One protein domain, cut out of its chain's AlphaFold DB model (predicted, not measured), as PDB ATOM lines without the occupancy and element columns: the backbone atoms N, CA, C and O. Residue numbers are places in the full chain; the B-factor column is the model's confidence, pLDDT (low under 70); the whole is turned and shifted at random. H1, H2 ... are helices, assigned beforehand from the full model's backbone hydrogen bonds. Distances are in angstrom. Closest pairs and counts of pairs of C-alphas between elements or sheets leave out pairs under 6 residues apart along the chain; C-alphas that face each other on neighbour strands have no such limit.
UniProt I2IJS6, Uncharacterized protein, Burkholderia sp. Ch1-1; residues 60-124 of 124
ATOM      1  N   TRP A  60     -59.994  -8.377  53.599       91.38
ATOM      2  CA  TRP A  60     -59.275  -7.704  52.518       91.38
ATOM      3  C   TRP A  60     -57.763  -7.729  52.755       91.38
ATOM      4  O   TRP A  60     -56.996  -8.011  51.838       91.38
ATOM      5  N   SER A  61     -57.328  -7.551  54.003       89.94
ATOM      6  CA  SER A  61     -55.912  -7.642  54.387       89.94
ATOM      7  C   SER A  61     -55.289  -9.013  54.066       89.94
ATOM      8  O   SER A  61     -54.170  -9.094  53.540       89.94
ATOM      9  N   ASN A  62     -56.025 -10.108  54.299       91.44
ATOM     10  CA  ASN A  62     -55.569 -11.447  53.921       91.44
ATOM     11  C   ASN A  62     -55.454 -11.573  52.398       91.44
ATOM     12  O   ASN A  62     -54.443 -12.064  51.894       91.44
ATOM     13  N   PHE A  63     -56.442 -11.071  51.657       94.81
ATOM     14  CA  PHE A  63     -56.413 -11.076  50.195       94.81
ATOM     15  C   PHE A  63     -55.231 -10.269  49.628       94.81
ATOM     16  O   PHE A  63     -54.508 -10.743  48.748       94.81
ATOM     17  N   GLN A  64     -54.947  -9.093  50.191       95.94
ATOM     18  CA  GLN A  64     -53.765  -8.301  49.845       95.94
ATOM     19  C   GLN A  64     -52.457  -9.033  50.151       95.94
ATOM     20  O   GLN A  64     -51.492  -8.903  49.398       95.94
ATOM     21  N   SER A  65     -52.404  -9.812  51.231       95.75
ATOM     22  CA  SER A  65     -51.228 -10.620  51.568       95.75
ATOM     23  C   SER A  65     -50.982 -11.719  50.530       95.75
ATOM     24  O   SER A  65     -49.842 -11.908  50.105       95.75
ATOM     25  N   LEU A  66     -52.042 -12.362  50.029       96.50
ATOM     26  CA  LEU A  66     -51.946 -13.305  48.909       96.50
ATOM     27  C   LEU A  66     -51.465 -12.608  47.625       96.50
ATOM     28  O   LEU A  66     -50.587 -13.124  46.934       96.50
ATOM     29  N   ALA A  67     -51.974 -11.409  47.326       98.06
ATOM     30  CA  ALA A  67     -51.530 -10.627  46.170       98.06
ATOM     31  C   ALA A  67     -50.049 -10.208  46.270       98.06
ATOM     32  O   ALA A  67     -49.336 -10.230  45.265       98.06
ATOM     33  N   LYS A  68     -49.560  -9.866  47.473       98.25
ATOM     34  CA  LYS A  68     -48.135  -9.585  47.736       98.25
ATOM     35  C   LYS A  68     -47.264 -10.817  47.504       98.25
ATOM     36  O   LYS A  68     -46.238 -10.695  46.840       98.25
ATOM     37  N   ALA A  69     -47.678 -11.985  47.998       97.94
ATOM     38  CA  ALA A  69     -46.964 -13.241  47.766       97.94
ATOM     39  C   ALA A  69     -46.879 -13.563  46.264       97.94
ATOM     40  O   ALA A  69     -45.796 -13.798  45.736       97.94
ATOM     41  N   ALA A  70     -47.994 -13.434  45.544       98.06
ATOM     42  CA  ALA A  70     -48.042 -13.623  44.098       98.06
ATOM     43  C   ALA A  70     -47.155 -12.624  43.324       98.06
ATOM     44  O   ALA A  70     -46.590 -12.962  42.277       98.06
ATOM     45  N   LEU A  71     -47.019 -11.390  43.827       98.19
ATOM     46  CA  LEU A  71     -46.131 -10.383  43.250       98.19
ATOM     47  C   LEU A  71     -44.661 -10.763  43.467       98.19
ATOM     48  O   LEU A  71     -43.899 -10.715  42.501       98.19
ATOM     49  N   ALA A  72     -44.299 -11.205  44.673       97.81
ATOM     50  CA  ALA A  72     -42.957 -11.690  44.993       97.81
ATOM     51  C   ALA A  72     -42.573 -12.909  44.136       97.81
ATOM     52  O   ALA A  72     -41.513 -12.915  43.512       97.81
ATOM     53  N   ASP A  73     -43.469 -13.889  43.988       96.62
ATOM     54  CA  ASP A  73     -43.243 -15.047  43.113       96.62
ATOM     55  C   ASP A  73     -42.993 -14.621  41.658       96.62
ATOM     56  O   ASP A  73     -42.137 -15.167  40.962       96.62
ATOM     57  N   SER A  74     -43.722 -13.606  41.185       97.50
ATOM     58  CA  SER A  74     -43.550 -13.089  39.826       97.50
ATOM     59  C   SER A  74     -42.264 -12.284  39.616       97.50
ATOM     60  O   SER A  74     -41.853 -12.119  38.466       97.50
ATOM     61  N   ASP A  75     -41.610 -11.802  40.679       97.50
ATOM     62  CA  ASP A  75     -40.302 -11.148  40.567       97.50
ATOM     63  C   ASP A  75     -39.237 -12.135  40.074       97.50
ATOM     64  O   ASP A  75     -38.408 -11.766  39.244       97.50
ATOM     65  N   VAL A  76     -39.320 -13.412  40.472       96.00
ATOM     66  CA  VAL A  76     -38.416 -14.472  39.991       96.00
ATOM     67  C   VAL A  76     -38.493 -14.624  38.472       96.00
ATOM     68  O   VAL A  76     -37.465 -14.703  37.801       96.00
ATOM     69  N   THR A  77     -39.699 -14.617  37.899       96.12
ATOM     70  CA  THR A  77     -39.877 -14.693  36.441       96.12
ATOM     71  C   THR A  77     -39.317 -13.462  35.734       96.12
ATOM     72  O   THR A  77     -38.696 -13.597  34.682       96.12
ATOM     73  N   VAL A  78     -39.493 -12.267  36.308       96.88
ATOM     74  CA  VAL A  78     -38.926 -11.031  35.745       96.88
ATOM     75  C   VAL A  78     -37.399 -11.071  35.753       96.88
ATOM     76  O   VAL A  78     -36.790 -10.723  34.742       96.88
ATOM     77  N   MET A  79     -36.786 -11.532  36.846       97.25
ATOM     78  CA  MET A  79     -35.331 -11.685  36.934       97.25
ATOM     79  C   MET A  79     -34.810 -12.670  35.885       97.25
ATOM     80  O   MET A  79     -33.911 -12.321  35.129       97.25
ATOM     81  N   ARG A  80     -35.442 -13.840  35.735       97.00
ATOM     82  CA  ARG A  80     -35.051 -14.830  34.715       97.00
ATOM     83  C   ARG A  80     -35.192 -14.312  33.288       97.00
ATOM     84  O   ARG A  80     -34.333 -14.595  32.458       97.00
ATOM     85  N   CYS A  81     -36.248 -13.550  32.995       96.69
ATOM     86  CA  CYS A  81     -36.400 -12.894  31.692       96.69
ATOM     87  C   CYS A  81     -35.208 -11.975  31.415       96.69
ATOM     88  O   CYS A  81     -34.592 -12.055  30.357       96.69
ATOM     89  N   TYR A  82     -34.864 -11.137  32.393       96.69
ATOM     90  CA  TYR A  82     -33.744 -10.214  32.288       96.69
ATOM     91  C   TYR A  82     -32.408 -10.948  32.091       96.69
ATOM     92  O   TYR A  82     -31.671 -10.626  31.162       96.69
ATOM     93  N   GLU A  83     -32.127 -11.968  32.904       97.94
ATOM     94  CA  GLU A  83     -30.890 -12.762  32.846       97.94
ATOM     95  C   GLU A  83     -30.709 -13.498  31.512       97.94
ATOM     96  O   GLU A  83     -29.590 -13.598  31.014       97.94
ATOM     97  N   ASN A  84     -31.800 -13.972  30.905       96.94
ATOM     98  CA  ASN A  84     -31.773 -14.686  29.626       96.94
ATOM     99  C   ASN A  84     -31.971 -13.762  28.410       96.94
ATOM    100  O   ASN A  84     -32.154 -14.251  27.297       96.94
ATOM    101  N   ALA A  85     -31.968 -12.436  28.601       96.38
ATOM    102  CA  ALA A  85     -32.278 -11.450  27.561       96.38
ATOM    103  C   ALA A  85     -33.621 -11.711  26.836       96.38
ATOM    104  O   ALA A  85     -33.804 -11.363  25.668       96.38
ATOM    105  N   VAL A  86     -34.582 -12.310  27.543       96.31
ATOM    106  CA  VAL A  86     -35.947 -12.553  27.073       96.31
ATOM    107  C   VAL A  86     -36.806 -11.341  27.423       96.31
ATOM    108  O   VAL A  86     -36.876 -10.910  28.574       96.31
ATOM    109  N   ALA A  87     -37.505 -10.783  26.434       96.12
ATOM    110  CA  ALA A  87     -38.465  -9.713  26.684       96.12
ATOM    111  C   ALA A  87     -39.632 -10.229  27.544       96.12
ATOM    112  O   ALA A  87     -40.257 -11.236  27.205       96.12
ATOM    113  N   LEU A  88     -39.958  -9.523  28.633       95.88
ATOM    114  CA  LEU A  88     -41.092  -9.884  29.484       95.88
ATOM    115  C   LEU A  88     -42.402  -9.788  28.677       95.88
ATOM    116  O   LEU A  88     -42.733  -8.701  28.192       95.88
ATOM    117  N   PRO A  89     -43.187 -10.873  28.563       96.94
ATOM    118  CA  PRO A  89     -44.445 -10.835  27.830       96.94
ATOM    119  C   PRO A  89     -45.443  -9.825  28.418       96.94
ATOM    120  O   PRO A  89     -45.531  -9.627  29.633       96.94
ATOM    121  N   SER A  90     -46.252  -9.204  27.559       96.81
ATOM    122  CA  SER A  90     -47.207  -8.164  27.970       96.81
ATOM    123  C   SER A  90     -48.264  -8.667  28.963       96.81
ATOM    124  O   SER A  90     -48.684  -7.915  29.843       96.81
ATOM    125  N   ASN A  91     -48.652  -9.945  28.892       97.44
ATOM    126  CA  ASN A  91     -49.572 -10.567  29.851       97.44
ATOM    127  C   ASN A  91     -48.972 -10.676  31.270       97.44
ATOM    128  O   ASN A  91     -49.704 -10.508  32.243       97.44
ATOM    129  N   TRP A  92     -47.655 -10.856  31.412       97.81
ATOM    130  CA  TRP A  92     -46.956 -10.799  32.701       97.81
ATOM    131  C   TRP A  92     -46.908  -9.383  33.265       97.81
ATOM    132  O   TRP A  92     -47.132  -9.184  34.463       97.81
ATOM    133  N   ALA A  93     -46.665  -8.386  32.412       97.38
ATOM    134  CA  ALA A  93     -46.727  -6.984  32.818       97.38
ATOM    135  C   ALA A  93     -48.140  -6.604  33.299       97.38
ATOM    136  O   ALA A  93     -48.283  -5.976  34.350       97.38
ATOM    137  N   ALA A  94     -49.180  -7.040  32.578       98.19
ATOM    138  CA  ALA A  94     -50.577  -6.838  32.957       98.19
ATOM    139  C   ALA A  94     -50.924  -7.536  34.282       98.19
ATOM    140  O   ALA A  94     -51.451  -6.890  35.184       98.19
ATOM    141  N   TYR A  95     -50.554  -8.810  34.441       98.38
ATOM    142  CA  TYR A  95     -50.740  -9.572  35.680       98.38
ATOM    143  C   TYR A  95     -50.133  -8.854  36.894       98.38
ATOM    144  O   TYR A  95     -50.821  -8.588  37.880       98.38
ATOM    145  N   ARG A  96     -48.865  -8.436  36.795       98.38
ATOM    146  CA  ARG A  96     -48.174  -7.710  37.871       98.38
ATOM    147  C   ARG A  96     -48.787  -6.339  38.145       98.38
ATOM    148  O   ARG A  96     -48.816  -5.905  39.295       98.38
ATOM    149  N   LYS A  97     -49.274  -5.636  37.117       98.38
ATOM    150  CA  LYS A  97     -50.002  -4.370  37.289       98.38
ATOM    151  C   LYS A  97     -51.291  -4.585  38.086       98.38
ATOM    152  O   LYS A  97     -51.536  -3.829  39.022       98.38
ATOM    153  N   SER A  98     -52.058  -5.628  37.773       98.12
ATOM    154  CA  SER A  98     -53.275  -5.980  38.511       98.12
ATOM    155  C   SER A  98     -52.977  -6.322  39.970       98.12
ATOM    156  O   SER A  98     -53.630  -5.787  40.858       98.12
ATOM    157  N   LEU A  99     -51.943  -7.126  40.245       98.44
ATOM    158  CA  LEU A  99     -51.533  -7.429  41.622       98.44
ATOM    159  C   LEU A  99     -51.173  -6.168  42.416       98.44
ATOM    160  O   LEU A  99     -51.631  -6.001  43.542       98.44
ATOM    161  N   ARG A 100     -50.402  -5.243  41.827       98.50
ATOM    162  CA  ARG A 100     -50.068  -3.967  42.485       98.50
ATOM    163  C   ARG A 100     -51.307  -3.131  42.786       98.50
ATOM    164  O   ARG A 100     -51.372  -2.546  43.861       98.50
ATOM    165  N   ALA A 101     -52.283  -3.109  41.876       97.88
ATOM    166  CA  ALA A 101     -53.546  -2.417  42.106       97.88
ATOM    167  C   ALA A 101     -54.274  -2.983  43.338       97.88
ATOM    168  O   ALA A 101     -54.652  -2.207  44.214       97.88
ATOM    169  N   LEU A 102     -54.370  -4.314  43.463       96.75
ATOM    170  CA  LEU A 102     -54.968  -4.977  44.631       96.75
ATOM    171  C   LEU A 102     -54.231  -4.640  45.935       96.75
ATOM    172  O   LEU A 102     -54.854  -4.296  46.936       96.75
ATOM    173  N   VAL A 103     -52.897  -4.677  45.915       97.56
ATOM    174  CA  VAL A 103     -52.067  -4.353  47.087       97.56
ATOM    175  C   VAL A 103     -52.200  -2.887  47.509       97.56
ATOM    176  O   VAL A 103     -52.116  -2.589  48.695       97.56
ATOM    177  N   SER A 104     -52.397  -1.970  46.559       96.69
ATOM    178  CA  SER A 104     -52.531  -0.535  46.844       96.69
ATOM    179  C   SER A 104     -53.943  -0.095  47.233       96.69
ATOM    180  O   SER A 104     -54.107   0.982  47.801       96.69
ATOM    181  N   ALA A 105     -54.965  -0.888  46.911       95.19
ATOM    182  CA  ALA A 105     -56.353  -0.517  47.148       95.19
ATOM    183  C   ALA A 105     -56.708  -0.592  48.639       95.19
ATOM    184  O   ALA A 105     -56.451  -1.594  49.303       95.19
ATOM    185  N   THR A 106     -57.343   0.456  49.164       90.00
ATOM    186  CA  THR A 106     -57.747   0.542  50.578       90.00
ATOM    187  C   THR A 106     -58.753  -0.541  50.972       90.00
ATOM    188  O   THR A 106     -58.715  -1.037  52.092       90.00
ATOM    189  N   SER A 107     -59.631  -0.926  50.047       87.94
ATOM    190  CA  SER A 107     -60.679  -1.927  50.247       87.94
ATOM    191  C   SER A 107     -61.003  -2.635  48.933       87.94
ATOM    192  O   SER A 107     -60.751  -2.093  47.853       87.94
ATOM    193  N   GLY A 108     -61.624  -3.809  49.016       88.50
ATOM    194  CA  GLY A 108     -62.095  -4.559  47.857       88.50
ATOM    195  C   GLY A 108     -62.840  -5.832  48.250       88.50
ATOM    196  O   GLY A 108     -63.101  -6.081  49.426       88.50
ATOM    197  N   ASP A 109     -63.195  -6.629  47.245       87.88
ATOM    198  CA  ASP A 109     -63.889  -7.900  47.438       87.88
ATOM    199  C   ASP A 109     -62.881  -9.045  47.615       87.88
ATOM    200  O   ASP A 109     -62.316  -9.556  46.649       87.88
ATOM    201  N   ALA A 110     -62.666  -9.443  48.870       90.88
ATOM    202  CA  ALA A 110     -61.773 -10.539  49.244       90.88
ATOM    203  C   ALA A 110     -62.309 -11.936  48.877       90.88
ATOM    204  O   ALA A 110     -61.593 -12.921  49.056       90.88
ATOM    205  N   SER A 111     -63.557 -12.041  48.404       88.19
ATOM    206  CA  SER A 111     -64.131 -13.311  47.941       88.19
ATOM    207  C   SER A 111     -63.750 -13.646  46.497       88.19
ATOM    208  O   SER A 111     -63.862 -14.800  46.082       88.19
ATOM    209  N   GLN A 112     -63.267 -12.660  45.734       90.06
ATOM    210  CA  GLN A 112     -62.809 -12.877  44.365       90.06
ATOM    211  C   GLN A 112     -61.503 -13.678  44.343       90.06
ATOM    212  O   GLN A 112     -60.667 -13.529  45.236       90.06
ATOM    213  N   PRO A 113     -61.262 -14.497  43.306       94.00
ATOM    214  CA  PRO A 113     -59.950 -15.089  43.100       94.00
ATOM    215  C   PRO A 113     -58.915 -14.015  42.725       94.00
ATOM    216  O   PRO A 113     -59.238 -12.966  42.161       94.00
ATOM    217  N   LEU A 114     -57.637 -14.305  42.979       95.38
ATOM    218  CA  LEU A 114     -56.544 -13.498  42.433       95.38
ATOM    219  C   LEU A 114     -56.550 -13.527  40.892       95.38
ATOM    220  O   LEU A 114     -57.012 -14.504  40.295       95.38
ATOM    221  N   PRO A 115     -55.976 -12.500  40.231       96.56
ATOM    222  CA  PRO A 115     -55.749 -12.525  38.794       96.56
ATOM    223  C   PRO A 115     -55.028 -13.818  38.380       96.56
ATOM    224  O   PRO A 115     -54.079 -14.225  39.055       96.56
ATOM    225  N   PRO A 116     -55.440 -14.474  37.284       96.44
ATOM    226  CA  PRO A 116     -54.829 -15.728  36.872       96.44
ATOM    227  C   PRO A 116     -53.371 -15.503  36.464       96.44
ATOM    228  O   PRO A 116     -53.063 -14.611  35.667       96.44
ATOM    229  N   LYS A 117     -52.470 -16.332  36.998       96.69
ATOM    230  CA  LYS A 117     -51.048 -16.293  36.648       96.69
ATOM    231  C   LYS A 117     -50.858 -16.718  35.180       96.69
ATOM    232  O   LYS A 117     -51.322 -17.800  34.817       96.69
ATOM    233  N   PRO A 118     -50.155 -15.931  34.345       97.19
ATOM    234  CA  PRO A 118     -49.831 -16.343  32.981       97.19
ATOM    235  C   PRO A 118     -48.873 -17.544  32.938       97.19
ATOM    236  O   PRO A 118     -48.136 -17.808  33.890       97.19
ATOM    237  N   SER A 119     -48.829 -18.247  31.804       96.06
ATOM    238  CA  SER A 119     -47.799 -19.262  31.540       96.06
ATOM    239  C   SER A 119     -46.399 -18.647  31.574       96.06
ATOM    240  O   SER A 119     -46.221 -17.486  31.191       96.06
ATOM    241  N   TYR A 120     -45.400 -19.420  32.008       94.06
ATOM    242  CA  TYR A 120     -44.015 -18.950  32.012       94.06
ATOM    243  C   TYR A 120     -43.561 -18.549  30.598       94.06
ATOM    244  O   TYR A 120     -43.930 -19.225  29.631       94.06
ATOM    245  N   PRO A 121     -42.791 -17.455  30.458       92.12
ATOM    246  CA  PRO A 121     -42.208 -17.076  29.177       92.12
ATOM    247  C   PRO A 121     -41.292 -18.187  28.645       92.12
ATOM    248  O   PRO A 121     -40.659 -18.912  29.411       92.12
ATOM    249  N   ALA A 122     -41.218 -18.341  27.324       88.81
ATOM    250  CA  ALA A 122     -40.285 -19.291  26.730       88.81
ATOM    251  C   ALA A 122     -38.836 -18.855  27.014       88.81
ATOM    252  O   ALA A 122     -38.508 -17.683  26.844       88.81
ATOM    253  N   GLY A 123     -37.975 -19.795  27.416       81.38
ATOM    254  CA  GLY A 123     -36.561 -19.513  27.689       81.38
ATOM    255  C   GLY A 123     -36.266 -18.902  29.067       81.38
ATOM    256  O   GLY A 123     -35.245 -18.237  29.210       81.38
ATOM    257  N   THR A 124     -37.140 -19.116  30.061       76.56
ATOM    258  CA  THR A 124     -36.948 -18.723  31.480       76.56
ATOM    259  C   THR A 124     -37.006 -19.906  32.435       76.56
ATOM    260  O   THR A 124     -37.667 -20.900  32.070       76.56
TER     261      THR A 124
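What this domain is: This is residues 60 to 124 of the 124 residues of an uncharacterized protein of Burkholderia sp. Ch1-1 (UniProt I2IJS6). A helical hairpin makes a rod: the long helix H1 runs nearly its full length, the shorter H2 folds back beside part of H1, and the unnamed tail, residues 105 to 124, turns and runs lengthwise alongside the two. The printed part has 65 residues with two named helices, H1 then H2, and no named strand; its class is all helix. It is only just compact, close to loose, with a radius of gyration of the C-alphas of 12.7 A and spans of 38 by 15 by 13 A.

Where its parts are: H1, residues 60 to 83, begins at C-alpha 60 (-59.275, -7.704, 52.518) and is 34.9 A long. H2, residues 90 to 104, is 21.0 A long and ends at C-alpha 104 (-52.531, -0.535, 46.844).

How they stand to each other: H1 touches H2 with residues 64 to 74 alone; the closest C-alphas, those of Gln 64 and Val 103, are 5.1 A apart. This hairpin runs opposite ways at a shallow tilt of 33 degrees, only just short of steep. Every O i to N i+4 pair in H2 is within hydrogen-bond range, and 18 of 20 in H1.

The domain as a whole: The C-alphas farthest apart, those of Ala 85 and Ser 111, are 37.9 A apart. The printed part has no cut, and the link from H1 to H2 is short. No printed residue is under 70 in pLDDT.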